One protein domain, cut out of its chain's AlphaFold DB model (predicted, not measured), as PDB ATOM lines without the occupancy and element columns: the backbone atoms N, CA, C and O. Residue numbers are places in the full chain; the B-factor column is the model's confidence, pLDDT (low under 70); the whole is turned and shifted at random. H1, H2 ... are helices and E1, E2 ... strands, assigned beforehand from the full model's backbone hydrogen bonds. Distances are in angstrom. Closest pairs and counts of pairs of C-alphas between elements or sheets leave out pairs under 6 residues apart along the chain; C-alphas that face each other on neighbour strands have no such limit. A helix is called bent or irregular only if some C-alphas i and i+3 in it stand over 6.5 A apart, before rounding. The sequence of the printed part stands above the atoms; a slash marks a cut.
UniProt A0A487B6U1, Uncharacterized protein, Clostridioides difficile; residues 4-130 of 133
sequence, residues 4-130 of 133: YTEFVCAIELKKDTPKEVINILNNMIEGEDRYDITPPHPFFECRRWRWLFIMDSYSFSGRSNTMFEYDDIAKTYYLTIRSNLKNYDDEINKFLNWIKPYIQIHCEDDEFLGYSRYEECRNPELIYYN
ATOM      1  N   TYR A   4      36.118   1.598  32.470       95.44
ATOM      2  CA  TYR A   4      35.403   2.699  33.105       95.44
ATOM      3  C   TYR A   4      35.295   3.924  32.192       95.44
ATOM      4  O   TYR A   4      36.033   4.105  31.227       95.44
ATOM      5  N   THR A   5      34.332   4.779  32.509       96.94
ATOM      6  CA  THR A   5      34.158   6.114  31.944       96.94
ATOM      7  C   THR A   5      34.201   7.102  33.096       96.94
ATOM      8  O   THR A   5      33.460   6.952  34.069       96.94
ATOM      9  N   GLU A   6      35.102   8.071  33.009       97.56
ATOM     10  CA  GLU A   6      35.140   9.232  33.890       97.56
ATOM     11  C   GLU A   6      34.016  10.178  33.479       97.56
ATOM     12  O   GLU A   6      33.871  10.487  32.299       97.56
ATOM     13  N   PHE A   7      33.223  10.627  34.443       97.81
ATOM     14  CA  PHE A   7      32.156  11.595  34.248       97.81
ATOM     15  C   PHE A   7      32.400  12.785  35.166       97.81
ATOM     16  O   PHE A   7      32.456  12.627  36.387       97.81
ATOM     17  N   VAL A   8      32.566  13.967  34.575       98.19
ATOM     18  CA  VAL A   8      32.743  15.229  35.290       98.19
ATOM     19  C   VAL A   8      31.697  16.211  34.806       98.19
ATOM     20  O   VAL A   8      31.629  16.486  33.613       98.19
ATOM     21  N   CYS A   9      30.879  16.734  35.711       98.12
ATOM     22  CA  CYS A   9      29.762  17.597  35.346       98.12
ATOM     23  C   CYS A   9      29.454  18.608  36.452       98.12
ATOM     24  O   CYS A   9      29.568  18.280  37.629       98.12
ATOM     25  N   ALA A  10      29.065  19.822  36.080       98.06
ATOM     26  CA  ALA A  10      28.612  20.865  36.985       98.06
ATOM     27  C   ALA A  10      27.278  21.420  36.479       98.06
ATOM     28  O   ALA A  10      27.157  21.829  35.327       98.06
ATOM     29  N   ILE A  11      26.267  21.400  37.344       97.94
ATOM     30  CA  ILE A  11      24.894  21.785  37.026       97.94
ATOM     31  C   ILE A  11      24.388  22.721  38.120       97.94
ATOM     32  O   ILE A  11      24.411  22.382  39.303       97.94
ATOM     33  N   GLU A  12      23.868  23.875  37.716       98.00
ATOM     34  CA  GLU A  12      22.951  24.661  38.538       98.00
ATOM     35  C   GLU A  12      21.519  24.208  38.240       98.00
ATOM     36  O   GLU A  12      21.139  24.055  37.077       98.00
ATOM     37  N   LEU A  13      20.711  23.974  39.274       98.31
ATOM     38  CA  LEU A  13      19.297  23.648  39.094       98.31
ATOM     39  C   LEU A  13      18.449  24.917  38.951       98.31
ATOM     40  O   LEU A  13      18.770  25.974  39.487       98.31
ATOM     41  N   LYS A  14      17.313  24.821  38.263       97.94
ATOM     42  CA  LYS A  14      16.300  25.880  38.266       97.94
ATOM     43  C   LYS A  14      15.706  26.025  39.666       97.94
ATOM     44  O   LYS A  14      15.501  25.035  40.372       97.94
ATOM     45  N   LYS A  15      15.352  27.251  40.051       96.56
ATOM     46  CA  LYS A  15      14.805  27.562  41.389       96.56
ATOM     47  C   LYS A  15      13.471  26.878  41.691       96.56
ATOM     48  O   LYS A  15      13.135  26.684  42.855       96.56
ATOM     49  N   ASP A  16      12.711  26.537  40.657       96.56
ATOM     50  CA  ASP A  16      11.426  25.843  40.733       96.56
ATOM     51  C   ASP A  16      11.552  24.316  40.583       96.56
ATOM     52  O   ASP A  16      10.537  23.629  40.451       96.56
ATOM     53  N   THR A  17      12.775  23.770  40.633       97.88
ATOM     54  CA  THR A  17      13.001  22.320  40.561       97.88
ATOM     55  C   THR A  17      12.206  21.594  41.657       97.88
ATOM     56  O   THR A  17      12.322  21.949  42.836       97.88
ATOM     57  N   PRO A  18      11.408  20.564  41.310       96.75
ATOM     58  CA  PRO A  18      10.595  19.842  42.282       96.75
ATOM     59  C   PRO A  18      11.424  19.199  43.399       96.75
ATOM     60  O   PRO A  18      12.522  18.684  43.172       96.75
ATOM     61  N   LYS A  19      10.858  19.155  44.612       94.62
ATOM     62  CA  LYS A  19      11.505  18.539  45.783       94.62
ATOM     63  C   LYS A  19      11.800  17.060  45.569       94.62
ATOM     64  O   LYS A  19      12.783  16.553  46.090       94.62
ATOM     65  N   GLU A  20      10.977  16.377  44.787       93.69
ATOM     66  CA  GLU A  20      11.150  14.976  44.428       93.69
ATOM     67  C   GLU A  20      12.453  14.761  43.645       93.69
ATOM     68  O   GLU A  20      13.181  13.812  43.922       93.69
ATOM     69  N   VAL A  21      12.790  15.673  42.725       95.44
ATOM     70  CA  VAL A  21      14.051  15.637  41.966       95.44
ATOM     71  C   VAL A  21      15.236  15.882  42.901       95.44
ATOM     72  O   VAL A  21      16.196  15.117  42.877       95.44
ATOM     73  N   ILE A  22      15.139  16.889  43.777       96.00
ATOM     74  CA  ILE A  22      16.169  17.202  44.785       96.00
ATOM     75  C   ILE A  22      16.411  15.999  45.713       96.00
ATOM     76  O   ILE A  22      17.556  15.645  45.982       96.00
ATOM     77  N   ASN A  23      15.350  15.333  46.174       93.56
ATOM     78  CA  ASN A  23      15.455  14.158  47.039       93.56
ATOM     79  C   ASN A  23      16.115  12.973  46.321       93.56
ATOM     80  O   ASN A  23      16.965  12.314  46.907       93.56
ATOM     81  N   ILE A  24      15.774  12.719  45.051       93.88
ATOM     82  CA  ILE A  24      16.423  11.663  44.259       93.88
ATOM     83  C   ILE A  24      17.930  11.922  44.148       93.88
ATOM     84  O   ILE A  24      18.717  11.004  44.372       93.88
ATOM     85  N   LEU A  25      18.330  13.161  43.842       95.25
ATOM     86  CA  LEU A  25      19.743  13.535  43.732       95.25
ATOM     87  C   LEU A  25      20.490  13.351  45.062       95.25
ATOM     88  O   LEU A  25      21.567  12.761  45.062       95.25
ATOM     89  N   ASN A  26      19.904  13.785  46.185       93.44
ATOM     90  CA  ASN A  26      20.468  13.559  47.522       93.44
ATOM     91  C   ASN A  26      20.643  12.063  47.822       93.44
ATOM     92  O   ASN A  26      21.742  11.632  48.165       93.44
ATOM     93  N   ASN A  27      19.605  11.250  47.605       91.75
ATOM     94  CA  ASN A  27      19.652   9.813  47.889       91.75
ATOM     95  C   ASN A  27      20.734   9.090  47.068       91.75
ATOM     96  O   ASN A  27      21.385   8.170  47.565       91.75
ATOM     97  N   MET A  28      20.959   9.513  45.817       92.44
ATOM     98  CA  MET A  28      22.021   8.963  44.965       92.44
ATOM     99  C   MET A  28      23.431   9.286  45.489       92.44
ATOM    100  O   MET A  28      24.358   8.512  45.253       92.44
ATOM    101  N   ILE A  29      23.609  10.414  46.185       91.62
ATOM    102  CA  ILE A  29      24.890  10.820  46.792       91.62
ATOM    103  C   ILE A  29      25.119  10.093  48.114       91.62
ATOM    104  O   ILE A  29      26.226   9.630  48.378       91.62
ATOM    105  N   GLU A  30      24.074   9.957  48.926       87.44
ATOM    106  CA  GLU A  30      24.127   9.207  50.185       87.44
ATOM    107  C   GLU A  30      24.293   7.695  49.954       87.44
ATOM    108  O   GLU A  30      24.705   6.962  50.853       87.44
ATOM    109  N   GLY A  31      24.020   7.224  48.731       79.94
ATOM    110  CA  GLY A  31      24.089   5.813  48.371       79.94
ATOM    111  C   GLY A  31      22.981   4.991  49.025       79.94
ATOM    112  O   GLY A  31      23.153   3.789  49.237       79.94
ATOM    113  N   GLU A  32      21.859   5.623  49.374       75.50
ATOM    114  CA  GLU A  32      20.733   4.932  49.987       75.50
ATOM    115  C   GLU A  32      19.987   4.071  48.959       75.50
ATOM    116  O   GLU A  32      19.697   4.502  47.844       75.50
ATOM    117  N   ASP A  33      19.582   2.861  49.360       66.38
ATOM    118  CA  ASP A  33      18.731   1.972  48.552       66.38
ATOM    119  C   ASP A  33      17.230   2.323  48.645       66.38
ATOM    120  O   ASP A  33      16.367   1.589  48.154       66.38
ATOM    121  N   ARG A  34      16.884   3.449  49.278       63.38
ATOM    122  CA  ARG A  34      15.500   3.847  49.556       63.38
ATOM    123  C   ARG A  34      14.957   4.744  48.451       63.38
ATOM    124  O   ARG A  34      15.129   5.959  48.460       63.38
ATOM    125  N   TYR A  35      14.256   4.124  47.507       66.88
ATOM    126  CA  TYR A  35      13.468   4.837  46.505       66.88
ATOM    127  C   TYR A  35      12.075   4.226  46.477       66.88
ATOM    128  O   TYR A  35      11.884   3.159  45.893       66.88
ATOM    129  N   ASP A  36      11.119   4.884  47.133       63.78
ATOM    130  CA  ASP A  36       9.745   4.380  47.229       63.78
ATOM    131  C   ASP A  36       9.073   4.320  45.849       63.78
ATOM    132  O   ASP A  36       8.314   3.397  45.563       63.78
ATOM    133  N   ILE A  37       9.381   5.283  44.971       72.75
ATOM    134  CA  ILE A  37       8.916   5.342  43.581       72.75
ATOM    135  C   ILE A  37      10.012   5.995  42.734       72.75
ATOM    136  O   ILE A  37      10.425   7.122  43.004       72.75
ATOM    137  N   THR A  38      10.476   5.307  41.692       81.88
ATOM    138  CA  THR A  38      11.350   5.902  40.670       81.88
ATOM    139  C   THR A  38      10.514   6.562  39.572       81.88
ATOM    140  O   THR A  38       9.518   5.963  39.151       81.88
ATOM    141  N   PRO A  39      10.901   7.742  39.057       88.75
ATOM    142  CA  PRO A  39      10.227   8.347  37.914       88.75
ATOM    143  C   PRO A  39      10.216   7.416  36.686       88.75
ATOM    144  O   PRO A  39      11.161   6.646  36.497       88.75
ATOM    145  N   PRO A  40       9.187   7.488  35.823       92.25
ATOM    146  CA  PRO A  40       9.137   6.718  34.585       92.25
ATOM    147  C   PRO A  40      10.101   7.320  33.551       92.25
ATOM    148  O   PRO A  40       9.708   8.133  32.716       92.25
ATOM    149  N   HIS A  41      11.381   6.955  33.639       95.44
ATOM    150  CA  HIS A  41      12.433   7.423  32.737       95.44
ATOM    151  C   HIS A  41      13.482   6.322  32.498       95.44
ATOM    152  O   HIS A  41      13.869   5.670  33.473       95.44
ATOM    153  N   PRO A  42      14.028   6.158  31.269       96.56
ATOM    154  CA  PRO A  42      15.024   5.121  30.956       96.56
ATOM    155  C   PRO A  42      16.255   5.113  31.867       96.56
ATOM    156  O   PRO A  42      16.875   4.074  32.072       96.56
ATOM    157  N   PHE A  43      16.608   6.267  32.437       96.56
ATOM    158  CA  PHE A  43      17.681   6.376  33.428       96.56
ATOM    159  C   PHE A  43      17.464   5.449  34.630       96.56
ATOM    160  O   PHE A  43      18.386   4.753  35.040       96.56
ATOM    161  N   PHE A  44      16.239   5.381  35.157       94.19
ATOM    162  CA  PHE A  44      15.927   4.586  36.350       94.19
ATOM    163  C   PHE A  44      15.798   3.083  36.073       94.19
ATOM    164  O   PHE A  44      15.701   2.288  37.011       94.19
ATOM    165  N   GLU A  45      15.834   2.685  34.802       93.81
ATOM    166  CA  GLU A  45      15.872   1.287  34.367       93.81
ATOM    167  C   GLU A  45      17.310   0.757  34.266       93.81
ATOM    168  O   GLU A  45      17.526  -0.456  34.261       93.81
ATOM    169  N   CYS A  46      18.309   1.646  34.221       93.44
ATOM    170  CA  CYS A  46      19.707   1.246  34.143       93.44
ATOM    171  C   CYS A  46      20.146   0.502  35.400       93.44
ATOM    172  O   CYS A  46      19.842   0.898  36.525       93.44
ATOM    173  N   ARG A  47      20.972  -0.536  35.250       89.69
ATOM    174  CA  ARG A  47      21.366  -1.369  36.392       89.69
ATOM    175  C   ARG A  47      22.069  -0.578  37.500       89.69
ATOM    176  O   ARG A  47      22.007  -0.984  38.659       89.69
ATOM    177  N   ARG A  48      22.785   0.495  37.148       88.94
ATOM    178  CA  ARG A  48      23.689   1.223  38.055       88.94
ATOM    179  C   ARG A  48      23.299   2.666  38.324       88.94
ATOM    180  O   ARG A  48      24.104   3.388  38.901       88.94
ATOM    181  N   TRP A  49      22.090   3.082  37.951       92.75
ATOM    182  CA  TRP A  49      21.689   4.486  38.071       92.75
ATOM    183  C   TRP A  49      21.890   5.030  39.495       92.75
ATOM    184  O   TRP A  49      22.443   6.109  39.660       92.75
ATOM    185  N   ARG A  50      21.569   4.226  40.520       90.62
ATOM    186  CA  ARG A  50      21.686   4.579  41.950       90.62
ATOM    187  C   ARG A  50      23.106   4.906  42.399       90.62
ATOM    188  O   ARG A  50      23.282   5.635  43.363       90.62
ATOM    189  N   TRP A  51      24.111   4.355  41.721       91.25
ATOM    190  CA  TRP A  51      25.512   4.516  42.102       91.25
ATOM    191  C   TRP A  51      26.253   5.528  41.227       91.25
ATOM    192  O   TRP A  51      27.440   5.752  41.456       91.25
ATOM    193  N   LEU A  52      25.587   6.157  40.249       95.00
ATOM    194  CA  LEU A  52      26.230   7.028  39.257       95.00
ATOM    195  C   LEU A  52      27.144   8.088  39.895       95.00
ATOM    196  O   LEU A  52      28.226   8.340  39.372       95.00
ATOM    197  N   PHE A  53      26.758   8.653  41.041       95.00
ATOM    198  CA  PHE A  53      27.514   9.699  41.741       95.00
ATOM    199  C   PHE A  53      28.634   9.199  42.659       95.00
ATOM    200  O   PHE A  53      29.540   9.969  42.978       95.00
ATOM    201  N   ILE A  54      28.592   7.934  43.081       93.25
ATOM    202  CA  ILE A  54      29.480   7.393  44.124       93.25
ATOM    203  C   ILE A  54      30.420   6.295  43.620       93.25
ATOM    204  O   ILE A  54      31.285   5.830  44.361       93.25
ATOM    205  N   MET A  55      30.278   5.864  42.363       92.62
ATOM    206  CA  MET A  55      31.202   4.900  41.770       92.62
ATOM    207  C   MET A  55      32.611   5.488  41.595       92.62
ATOM    208  O   MET A  55      32.803   6.663  41.264       92.62
ATOM    209  N   ASP A  56      33.611   4.627  41.781       92.94
ATOM    210  CA  ASP A  56      35.023   4.968  41.642       92.94
ATOM    211  C   ASP A  56      35.809   3.861  40.915       92.94
ATOM    212  O   ASP A  56      35.346   2.728  40.736       92.94
ATOM    213  N   SER A  57      37.016   4.208  40.480       92.12
ATOM    214  CA  SER A  57      37.968   3.340  39.800       92.12
ATOM    215  C   SER A  57      39.399   3.808  40.081       92.12
ATOM    216  O   SER A  57      39.629   4.945  40.479       92.12
ATOM    217  N   TYR A  58      40.380   2.953  39.800       89.50
ATOM    218  CA  TYR A  58      41.797   3.341  39.797       89.50
ATOM    219  C   TYR A  58      42.310   3.682  38.387       89.50
ATOM    220  O   TYR A  58      43.515   3.830  38.195       89.50
ATOM    221  N   SER A  59      41.407   3.793  37.407       91.12
ATOM    222  CA  SER A  59      41.735   4.010  35.994       91.12
ATOM    223  C   SER A  59      42.045   5.475  35.660       91.12
ATOM    224  O   SER A  59      42.650   5.758  34.631       91.12
ATOM    225  N   PHE A  60      41.678   6.413  36.540       93.00
ATOM    226  CA  PHE A  60      41.853   7.851  36.334       93.00
ATOM    227  C   PHE A  60      42.609   8.494  37.501       93.00
ATOM    228  O   PHE A  60      42.536   8.039  38.641       93.00
ATOM    229  N   SER A  61      43.357   9.568  37.226       90.06
ATOM    230  CA  SER A  61      44.253  10.181  38.220       90.06
ATOM    231  C   SER A  61      43.541  10.958  39.329       90.06
ATOM    232  O   SER A  61      44.126  11.151  40.393       90.06
ATOM    233  N   GLY A  62      42.315  11.434  39.109       86.94
ATOM    234  CA  GLY A  62      41.562  12.111  40.161       86.94
ATOM    235  C   GLY A  62      40.642  11.157  40.917       86.94
ATOM    236  O   GLY A  62      40.241  10.107  40.412       86.94
ATOM    237  N   ARG A  63      40.246  11.574  42.119       90.38
ATOM    238  CA  ARG A  63      39.293  10.852  42.972       90.38
ATOM    239  C   ARG A  63      37.852  11.163  42.604       90.38
ATOM    240  O   ARG A  63      37.555  12.304  42.247       90.38
ATOM    241  N   SER A  64      36.971  10.171  42.687       93.44
ATOM    242  CA  SER A  64      35.536  10.441  42.636       93.44
ATOM    243  C   SER A  64      35.127  11.329  43.811       93.44
ATOM    244  O   SER A  64      35.555  11.109  44.947       93.44
ATOM    245  N   ASN A  65      34.337  12.355  43.528       94.31
ATOM    246  CA  ASN A  65      33.745  13.262  44.496       94.31
ATOM    247  C   ASN A  65      32.506  13.888  43.852       94.31
ATOM    248  O   ASN A  65      32.615  14.513  42.798       94.31
ATOM    249  N   THR A  66      31.351  13.712  44.484       96.19
ATOM    250  CA  THR A  66      30.119  14.389  44.086       96.19
ATOM    251  C   THR A  66      29.628  15.235  45.249       96.19
ATOM    252  O   THR A  66      29.619  14.776  46.390       96.19
ATOM    253  N   MET A  67      29.213  16.460  44.945       96.50
ATOM    254  CA  MET A  67      28.734  17.454  45.893       96.50
ATOM    255  C   MET A  67      27.395  18.001  45.405       96.50
ATOM    256  O   MET A  67      27.257  18.345  44.230       96.50
ATOM    257  N   PHE A  68      26.417  18.076  46.305       97.25
ATOM    258  CA  PHE A  68      25.110  18.659  46.027       97.25
ATOM    259  C   PHE A  68      24.689  19.535  47.191       97.25
ATOM    260  O   PHE A  68      24.456  19.052  48.296       97.25
ATOM    261  N   GLU A  69      24.653  20.838  46.949       97.00
ATOM    262  CA  GLU A  69      24.538  21.833  48.008       97.00
ATOM    263  C   GLU A  69      23.534  22.910  47.621       97.00
ATOM    264  O   GLU A  69      23.416  23.287  46.453       97.00
ATOM    265  N   TYR A  70      22.799  23.401  48.618       97.69
ATOM    266  CA  TYR A  70      21.958  24.578  48.466       97.69
ATOM    267  C   TYR A  70      22.782  25.831  48.754       97.69
ATOM    268  O   TYR A  70      23.344  25.964  49.841       97.69
ATOM    269  N   ASP A  71      22.811  26.762  47.808       97.12
ATOM    270  CA  ASP A  71      23.425  28.067  47.994       97.12
ATOM    271  C   ASP A  71      22.383  29.084  48.476       97.12
ATOM    272  O   ASP A  71      21.412  29.421  47.787       97.12
ATOM    273  N   ASP A  72      22.604  29.600  49.682       96.19
ATOM    274  CA  ASP A  72      21.707  30.551  50.326       96.19
ATOM    275  C   ASP A  72      21.725  31.956  49.707       96.19
ATOM    276  O   ASP A  72      20.801  32.733  49.956       96.19
ATOM    277  N   ILE A  73      22.739  32.314  48.924       95.75
ATOM    278  CA  ILE A  73      22.864  33.632  48.291       95.75
ATOM    279  C   ILE A  73      22.144  33.619  46.938       95.75
ATOM    280  O   ILE A  73      21.269  34.450  46.688       95.75
ATOM    281  N   ALA A  74      22.459  32.644  46.087       94.38
ATOM    282  CA  ALA A  74      21.840  32.421  44.786       94.38
ATOM    283  C   ALA A  74      20.405  31.877  44.905       94.38
ATOM    284  O   ALA A  74      19.590  32.070  43.992       94.38
ATOM    285  N   LYS A  75      20.070  31.261  46.049       96.38
ATOM    286  CA  LYS A  75      18.797  30.579  46.322       96.38
ATOM    287  C   LYS A  75      18.533  29.452  45.327       96.38
ATOM    288  O   LYS A  75      17.436  29.356  44.777       96.38
ATOM    289  N   THR A  76      19.544  28.623  45.093       97.12
ATOM    290  CA  THR A  76      19.497  27.499  44.152       97.12
ATOM    291  C   THR A  76      20.358  26.329  44.627       97.12
ATOM    292  O   THR A  76      21.125  26.471  45.575       97.12
ATOM    293  N   TYR A  77      20.221  25.176  43.980       98.31
ATOM    294  CA  TYR A  77      21.062  24.010  44.218       98.31
ATOM    295  C   TYR A  77      22.146  23.879  43.147       98.31
ATOM    296  O   TYR A  77      21.863  24.022  41.956       98.31
ATOM    297  N   TYR A  78      23.351  23.517  43.578       98.19
ATOM    298  CA  TYR A  78      24.479  23.189  42.711       98.19
ATOM    299  C   TYR A  78      24.841  21.716  42.851       98.19
ATOM    300  O   TYR A  78      25.062  21.234  43.959       98.19
ATOM    301  N   LEU A  79      24.925  21.013  41.722       98.19
ATOM    302  CA  LEU A  79      25.362  19.626  41.615       98.19
ATOM    303  C   LEU A  79      26.699  19.582  40.871       98.19
ATOM    304  O   LEU A  79      26.760  19.883  39.683       98.19
ATOM    305  N   THR A  80      27.764  19.189  41.563       98.12
ATOM    306  CA  THR A  80      29.092  18.970  40.975       98.12
ATOM    307  C   THR A  80      29.444  17.500  41.093       98.12
ATOM    308  O   THR A  80      29.506  16.967  42.195       98.12
ATOM    309  N   ILE A  81      29.676  16.842  39.967       98.00
ATOM    310  CA  ILE A  81      29.906  15.406  39.863       98.00
ATOM    311  C   ILE A  81      31.317  15.179  39.352       98.00
ATOM    312  O   ILE A  81      31.738  15.759  38.351       98.00
ATOM    313  N   ARG A  82      32.014  14.261  40.006       97.62
ATOM    314  CA  ARG A  82      33.167  13.561  39.463       97.62
ATOM    315  C   ARG A  82      33.043  12.104  39.866       97.62
ATOM    316  O   ARG A  82      33.212  11.780  41.038       97.62
ATOM    317  N   SER A  83      32.763  11.221  38.920       96.69
ATOM    318  CA  SER A  83      32.618   9.793  39.195       96.69
ATOM    319  C   SER A  83      33.220   8.936  38.090       96.69
ATOM    320  O   SER A  83      33.484   9.404  36.984       96.69
ATOM    321  N   ASN A  84      33.466   7.664  38.407       95.94
ATOM    322  CA  ASN A  84      34.020   6.700  37.467       95.94
ATOM    323  C   ASN A  84      33.103   5.480  37.416       95.94
ATOM    324  O   ASN A  84      33.063   4.698  38.366       95.94
ATOM    325  N   LEU A  85      32.383   5.280  36.314       94.88
ATOM    326  CA  LEU A  85      31.402   4.198  36.198       94.88
ATOM    327  C   LEU A  85      31.573   3.363  34.935       94.88
ATOM    328  O   LEU A  85      32.166   3.776  33.945       94.88
ATOM    329  N   LYS A  86      31.010   2.157  34.975       94.69
ATOM    330  CA  LYS A  86      30.854   1.315  33.789       94.69
ATOM    331  C   LYS A  86      29.593   1.751  33.057       94.69
ATOM    332  O   LYS A  86      28.523   1.250  33.387       94.69
ATOM    333  N   ASN A  87      29.752   2.673  32.111       95.25
ATOM    334  CA  ASN A  87      28.673   3.285  31.331       95.25
ATOM    335  C   ASN A  87      28.111   2.332  30.248       95.25
ATOM    336  O   ASN A  87      28.133   2.645  29.062       95.25
ATOM    337  N   TYR A  88      27.721   1.109  30.619       93.75
ATOM    338  CA  TYR A  88      27.318   0.061  29.663       93.75
ATOM    339  C   TYR A  88      25.852   0.139  29.261       93.75
ATOM    340  O   TYR A  88      25.506  -0.306  28.170       93.75
ATOM    341  N   ASP A  89      25.016   0.704  30.128       95.06
ATOM    342  CA  ASP A  89      23.605   0.932  29.845       95.06
ATOM    343  C   ASP A  89      23.385   2.381  29.386       95.06
ATOM    344  O   ASP A  89      22.250   2.852  29.399       95.06
ATOM    345  N   ASP A  90      24.446   3.096  29.000       95.69
ATOM    346  CA  ASP A  90      24.407   4.516  28.649       95.69
ATOM    347  C   ASP A  90      23.849   5.392  29.792       95.69
ATOM    348  O   ASP A  90      23.052   6.314  29.600       95.69
ATOM    349  N   GLU A  91      24.230   5.047  31.027       96.81
ATOM    350  CA  GLU A  91      23.775   5.690  32.259       96.81
ATOM    351  C   GLU A  91      24.019   7.206  32.275       96.81
ATOM    352  O   GLU A  91      23.149   7.943  32.738       96.81
ATOM    353  N   ILE A  92      25.159   7.674  31.751       97.31
ATOM    354  CA  ILE A  92      25.512   9.102  31.705       97.31
ATOM    355  C   ILE A  92      24.531   9.877  30.819       97.31
ATOM    356  O   ILE A  92      23.924  10.840  31.286       97.31
ATOM    357  N   ASN A  93      24.327   9.457  29.568       97.50
ATOM    358  CA  ASN A  93      23.443  10.177  28.647       97.50
ATOM    359  C   ASN A  93      21.992  10.138  29.120       97.50
ATOM    360  O   ASN A  93      21.301  11.153  29.087       97.50
ATOM    361  N   LYS A  94      21.535   8.999  29.650       98.00
ATOM    362  CA  LYS A  94      20.183   8.890  30.213       98.00
ATOM    363  C   LYS A  94      19.994   9.765  31.449       98.00
ATOM    364  O   LYS A  94      18.913  10.329  31.618       98.00
ATOM    365  N   PHE A  95      21.012   9.894  32.300       98.00
ATOM    366  CA  PHE A  95      20.992  10.837  33.419       98.00
ATOM    367  C   PHE A  95      20.895  12.280  32.922       98.00
ATOM    368  O   PHE A  95      20.033  13.022  33.387       98.00
ATOM    369  N   LEU A  96      21.741  12.661  31.960       98.25
ATOM    370  CA  LEU A  96      21.743  14.002  31.375       98.25
ATOM    371  C   LEU A  96      20.387  14.335  30.747       98.25
ATOM    372  O   LEU A  96      19.838  15.395  31.032       98.25
ATOM    373  N   ASN A  97      19.802  13.413  29.977       98.06
ATOM    374  CA  ASN A  97      18.461  13.556  29.404       98.06
ATOM    375  C   ASN A  97      17.390  13.749  30.489       98.06
ATOM    376  O   ASN A  97      16.557  14.650  30.383       98.06
ATOM    377  N   TRP A  98      17.456  12.968  31.571       97.94
ATOM    378  CA  TRP A  98      16.520  13.085  32.689       97.94
ATOM    379  C   TRP A  98      16.621  14.432  33.414       97.94
ATOM    380  O   TRP A  98      15.597  15.036  33.735       97.94
ATOM    381  N   ILE A  99      17.843  14.898  33.697       97.88
ATOM    382  CA  ILE A  99      18.065  16.117  34.483       97.88
ATOM    383  C   ILE A  99      17.925  17.393  33.638       97.88
ATOM    384  O   ILE A  99      17.619  18.451  34.187       97.88
ATOM    385  N   LYS A 100      18.070  17.299  32.305       97.38
ATOM    386  CA  LYS A 100      18.014  18.416  31.340       97.38
ATOM    387  C   LYS A 100      16.888  19.431  31.589       97.38
ATOM    388  O   LYS A 100      17.168  20.632  31.541       97.38
ATOM    389  N   PRO A 101      15.630  19.035  31.876       97.19
ATOM    390  CA  PRO A 101      14.545  19.995  32.089       97.19
ATOM    391  C   PRO A 101      14.751  20.896  33.311       97.19
ATOM    392  O   PRO A 101      14.165  21.980  33.369       97.19
ATOM    393  N   TYR A 102      15.576  20.467  34.266       98.00
ATOM    394  CA  TYR A 102      15.816  21.130  35.546       98.00
ATOM    395  C   TYR A 102      17.115  21.936  35.579       98.00
ATOM    396  O   TYR A 102      17.369  22.609  36.570       98.00
ATOM    397  N   ILE A 103      17.927  21.897  34.519       97.69
ATOM    398  CA  ILE A 103      19.180  22.658  34.443       97.69
ATOM    399  C   ILE A 103      18.870  24.139  34.207       97.69
ATOM    400  O   ILE A 103      18.108  24.490  33.299       97.69
ATOM    401  N   GLN A 104      19.459  25.008  35.022       96.88
ATOM    402  CA  GLN A 104      19.488  26.446  34.794       96.88
ATOM    403  C   GLN A 104      20.542  26.769  33.729       96.88
ATOM    404  O   GLN A 104      21.696  26.374  33.854       96.88
ATOM    405  N   ILE A 105      20.130  27.502  32.695       95.31
ATOM    406  CA  ILE A 105      20.994  27.930  31.592       95.31
ATOM    407  C   ILE A 105      21.240  29.426  31.712       95.31
ATOM    408  O   ILE A 105      20.300  30.182  31.982       95.31
ATOM    409  N   HIS A 106      22.492  29.835  31.528       91.56
ATOM    410  CA  HIS A 106      22.913  31.234  31.585       91.56
ATOM    411  C   HIS A 106      23.484  31.714  30.252       91.56
ATOM    412  O   HIS A 106      23.405  32.903  29.948       91.56
ATOM    413  N   CYS A 107      24.043  30.805  29.454       88.00
ATOM    414  CA  CYS A 107      24.551  31.102  28.121       88.00
ATOM    415  C   CYS A 107      23.433  31.068  27.064       88.00
ATOM    416  O   CYS A 107      22.657  30.117  27.003       88.00
ATOM    417  N   GLU A 108      23.368  32.091  26.206       77.19
ATOM    418  CA  GLU A 108      22.391  32.153  25.106       77.19
ATOM    419  C   GLU A 108      22.718  31.179  23.959       77.19
ATOM    420  O   GLU A 108      21.800  30.717  23.283       77.19
ATOM    421  N   ASP A 109      24.001  30.850  23.756       83.00
ATOM    422  CA  ASP A 109      24.458  29.994  22.653       83.00
ATOM    423  C   ASP A 109      24.415  28.503  23.027       83.00
ATOM    424  O   ASP A 109      23.721  27.711  22.388       83.00
ATOM    425  N   ASP A 110      25.158  28.110  24.063       90.44
ATOM    426  CA  ASP A 110      25.141  26.763  24.637       90.44
ATOM    427  C   ASP A 110      25.816  26.763  26.013       90.44
ATOM    428  O   ASP A 110      26.810  27.466  26.230       90.44
ATOM    429  N   GLU A 111      25.304  25.962  26.941       94.75
ATOM    430  CA  GLU A 111      25.868  25.840  28.285       94.75
ATOM    431  C   GLU A 111      26.831  24.655  28.329       94.75
ATOM    432  O   GLU A 111      26.448  23.514  28.055       94.75
ATOM    433  N   PHE A 112      28.086  24.915  28.692       97.00
ATOM    434  CA  PHE A 112      29.052  23.856  28.952       97.00
ATOM    435  C   PHE A 112      28.790  23.248  30.327       97.00
ATOM    436  O   PHE A 112      28.881  23.934  31.343       97.00
ATOM    437  N   LEU A 113      28.526  21.944  30.365       97.81
ATOM    438  CA  LEU A 113      28.195  21.241  31.604       97.81
ATOM    439  C   LEU A 113      29.360  20.399  32.121       97.81
ATOM    440  O   LEU A 113      29.444  20.136  33.316       97.81
ATOM    441  N   GLY A 114      30.277  19.972  31.251       98.06
ATOM    442  CA  GLY A 114      31.417  19.159  31.659       98.06
ATOM    443  C   GLY A 114      31.911  18.227  30.565       98.06
ATOM    444  O   GLY A 114      31.927  18.575  29.388       98.06
ATOM    445  N   TYR A 115      32.360  17.038  30.951       98.00
ATOM    446  CA  TYR A 115      32.870  16.049  30.016       98.00
ATOM    447  C   TYR A 115      32.693  14.613  30.505       98.00
ATOM    448  O   TYR A 115      32.608  14.334  31.704       98.00
ATOM    449  N   SER A 116      32.716  13.684  29.556       97.56
ATOM    450  CA  SER A 116      32.948  12.271  29.826       97.56
ATOM    451  C   SER A 116      34.235  11.805  29.147       97.56
ATOM    452  O   SER A 116      34.677  12.375  28.150       97.56
ATOM    453  N   ARG A 117      34.904  10.796  29.702       97.25
ATOM    454  CA  ARG A 117      36.101  10.221  29.086       97.25
ATOM    455  C   ARG A 117      36.172   8.731  29.339       97.25
ATOM    456  O   ARG A 117      36.371   8.285  30.467       97.25
ATOM    457  N   TYR A 118      36.050   7.960  28.268       96.75
ATOM    458  CA  TYR A 118      36.290   6.526  28.315       96.75
ATOM    459  C   TYR A 118      37.776   6.234  28.569       96.75
ATOM    460  O   TYR A 118      38.645   6.921  28.038       96.75
ATOM    461  N   GLU A 119      38.067   5.220  29.381       94.50
ATOM    462  CA  GLU A 119      39.412   4.875  29.867       94.50
ATOM    463  C   GLU A 119      40.470   4.722  28.758       94.50
ATOM    464  O   GLU A 119      41.620   5.117  28.942       94.50
ATOM    465  N   GLU A 120      40.086   4.202  27.592       94.44
ATOM    466  CA  GLU A 120      41.000   3.989  26.459       94.44
ATOM    467  C   GLU A 120      41.077   5.197  25.508       94.44
ATOM    468  O   GLU A 120      41.892   5.224  24.580       94.44
ATOM    469  N   CYS A 121      40.244   6.215  25.726       94.31
ATOM    470  CA  CYS A 121      40.204   7.412  24.900       94.31
ATOM    471  C   CYS A 121      41.212   8.453  25.393       94.31
ATOM    472  O   CYS A 121      41.254   8.837  26.562       94.31
ATOM    473  N   ARG A 122      42.008   8.985  24.457       92.44
ATOM    474  CA  ARG A 122      42.953  10.073  24.747       92.44
ATOM    475  C   ARG A 122      42.240  11.375  25.114       92.44
ATOM    476  O   ARG A 122      42.687  12.080  26.016       92.44
ATOM    477  N   ASN A 123      41.182  11.701  24.376       96.50
ATOM    478  CA  ASN A 123      40.450  12.956  24.504       96.50
ATOM    479  C   ASN A 123      39.094  12.700  25.172       96.50
ATOM    480  O   ASN A 123      38.500  11.651  24.917       96.50
ATOM    481  N   PRO A 124      38.611  13.634  26.006       97.12
ATOM    482  CA  PRO A 124      37.251  13.583  26.515       97.12
ATOM    483  C   PRO A 124      36.233  13.963  25.431       97.12
ATOM    484  O   PRO A 124      36.555  14.685  24.485       97.12
ATOM    485  N   GLU A 125      34.998  13.522  25.623       97.56
ATOM    486  CA  GLU A 125      33.812  14.039  24.948       97.56
ATOM    487  C   GLU A 125      33.228  15.153  25.816       97.56
ATOM    488  O   GLU A 125      32.988  14.960  27.011       97.56
ATOM    489  N   LEU A 126      33.066  16.340  25.238       98.12
ATOM    490  CA  LEU A 126      32.505  17.487  25.945       98.12
ATOM    491  C   LEU A 126      30.989  17.340  26.036       98.12
ATOM    492  O   LEU A 126      30.366  16.745  25.163       98.12
ATOM    493  N   ILE A 127      30.414  17.871  27.106       98.19
ATOM    494  CA  ILE A 127      28.980  17.825  27.359       98.19
ATOM    495  C   ILE A 127      28.458  19.251  27.315       98.19
ATOM    496  O   ILE A 127      28.790  20.071  28.178       98.19
ATOM    497  N   TYR A 128      27.618  19.506  26.323       97.50
ATOM    498  CA  TYR A 128      26.900  20.756  26.144       97.50
ATOM    499  C   TYR A 128      25.396  20.538  26.281       97.50
ATOM    500  O   TYR A 128      24.874  19.479  25.924       97.50
ATOM    501  N   TYR A 129      24.685  21.531  26.809       96.56
ATOM    502  CA  TYR A 129      23.254  21.426  27.084       96.56
ATOM    503  C   TYR A 129      22.421  21.110  25.836       96.56
ATOM    504  O   TYR A 129      21.523  20.258  25.886       96.56
ATOM    505  N   ASN A 130      22.715  21.760  24.709       95.00
ATOM    506  CA  ASN A 130      21.962  21.550  23.473       95.00
ATOM    507  C   ASN A 130      22.244  20.188  22.822       95.00
ATOM    508  O   ASN A 130      21.394  19.685  22.087       95.00
TER     509      ASN A 130
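What this domain is: This is residues 4 to 130 of the 133 residues of an uncharacterized protein of Clostridioides difficile (UniProt A0A487B6U1). One twisted sheet of five strands makes a wall, with two helices, H1 and H3, over one face and no named helix over the other; the short H2 packs on H3, away from the sheet. The 127 printed residues hold, along the chain, E1, H1, H2, E2, E3, H3, E4 and E5: three named helices and five named strands, of mixed class. The sheet's order is E2, E3, E1, E4, E5, all antiparallel. The whole is compact, with a radius of gyration of the C-alphas of 14.3 A and spans of 39 by 38 by 25 A.

How they stand to each other: Strand E1, residues 5 to 12, is an inner strand between E3, residues 76 to 85, and E4, residues 112 to 118; N 7 and O 83 are 2.8 A apart, N 8 and O 115 2.9 A, both within hydrogen-bond range. H1, residues 19 to 30, is on the sheet over E3 and edge strand E2, residues 65 to 71, at a height of 10.0 A; on the local plane it stands at 31 degrees to E2, only just slantwise to the strands. Its closest C-alphas to E2 are those of Ile 29 and Thr 66, 6.9 A. H2, residues 42 to 45, is not on the sheet but touches H3, residues 91 to 102, closest at the C-alphas of Phe 43 and Lys 94, 4.8 A. E2 and E3 form a hairpin, with N 67 and O 80 at 2.8 A. H3 is on the same face as H1, yet the two helices are apart. H3's height is 9.7 A, over E1 and only just over E4, on which 3 of its C-alphas fall; it runs along the strands, at 5 degrees to E1 on the local plane. E4 and edge strand E5, residues 125 to 128, form a hairpin, with N 127 and O 114 at 2.8 A. The helices on one face make two layers, helices over sheet. Two split strand-helix-strand units, each of two strands that run the same way in the sheet but are not neighbours, with helices between them along the chain, have right-handed crossovers: E1, H1 H2, E2, with E3 between the two strands in the sheet, and E3, H3, E4, with E1 between the two strands in the sheet. Every O i to N i+4 pair is within hydrogen-bond range in H1, 6 of 8 in H3; H2 is too short for one.

Where its parts are: E1 runs 22.7 A from C-alpha 5 at (34.158, 6.114, 31.944). H1 measures 16.3 A, E2 18.4 A, E3 27.3 A and E4 18.8 A. H3, 17.7 A, is irregular: C-alphas 98 and 101 are 7.2 A apart. E5 ends at C-alpha 128, (26.900, 20.756, 26.144).

The domain as a whole: The C-alphas farthest apart, of Ile 73 and Glu 120, are 41.0 A apart. The printed part has no cut. The links H1 to H2 and H2 to E2 are long. Residues 33 to 36 have pLDDT under 70.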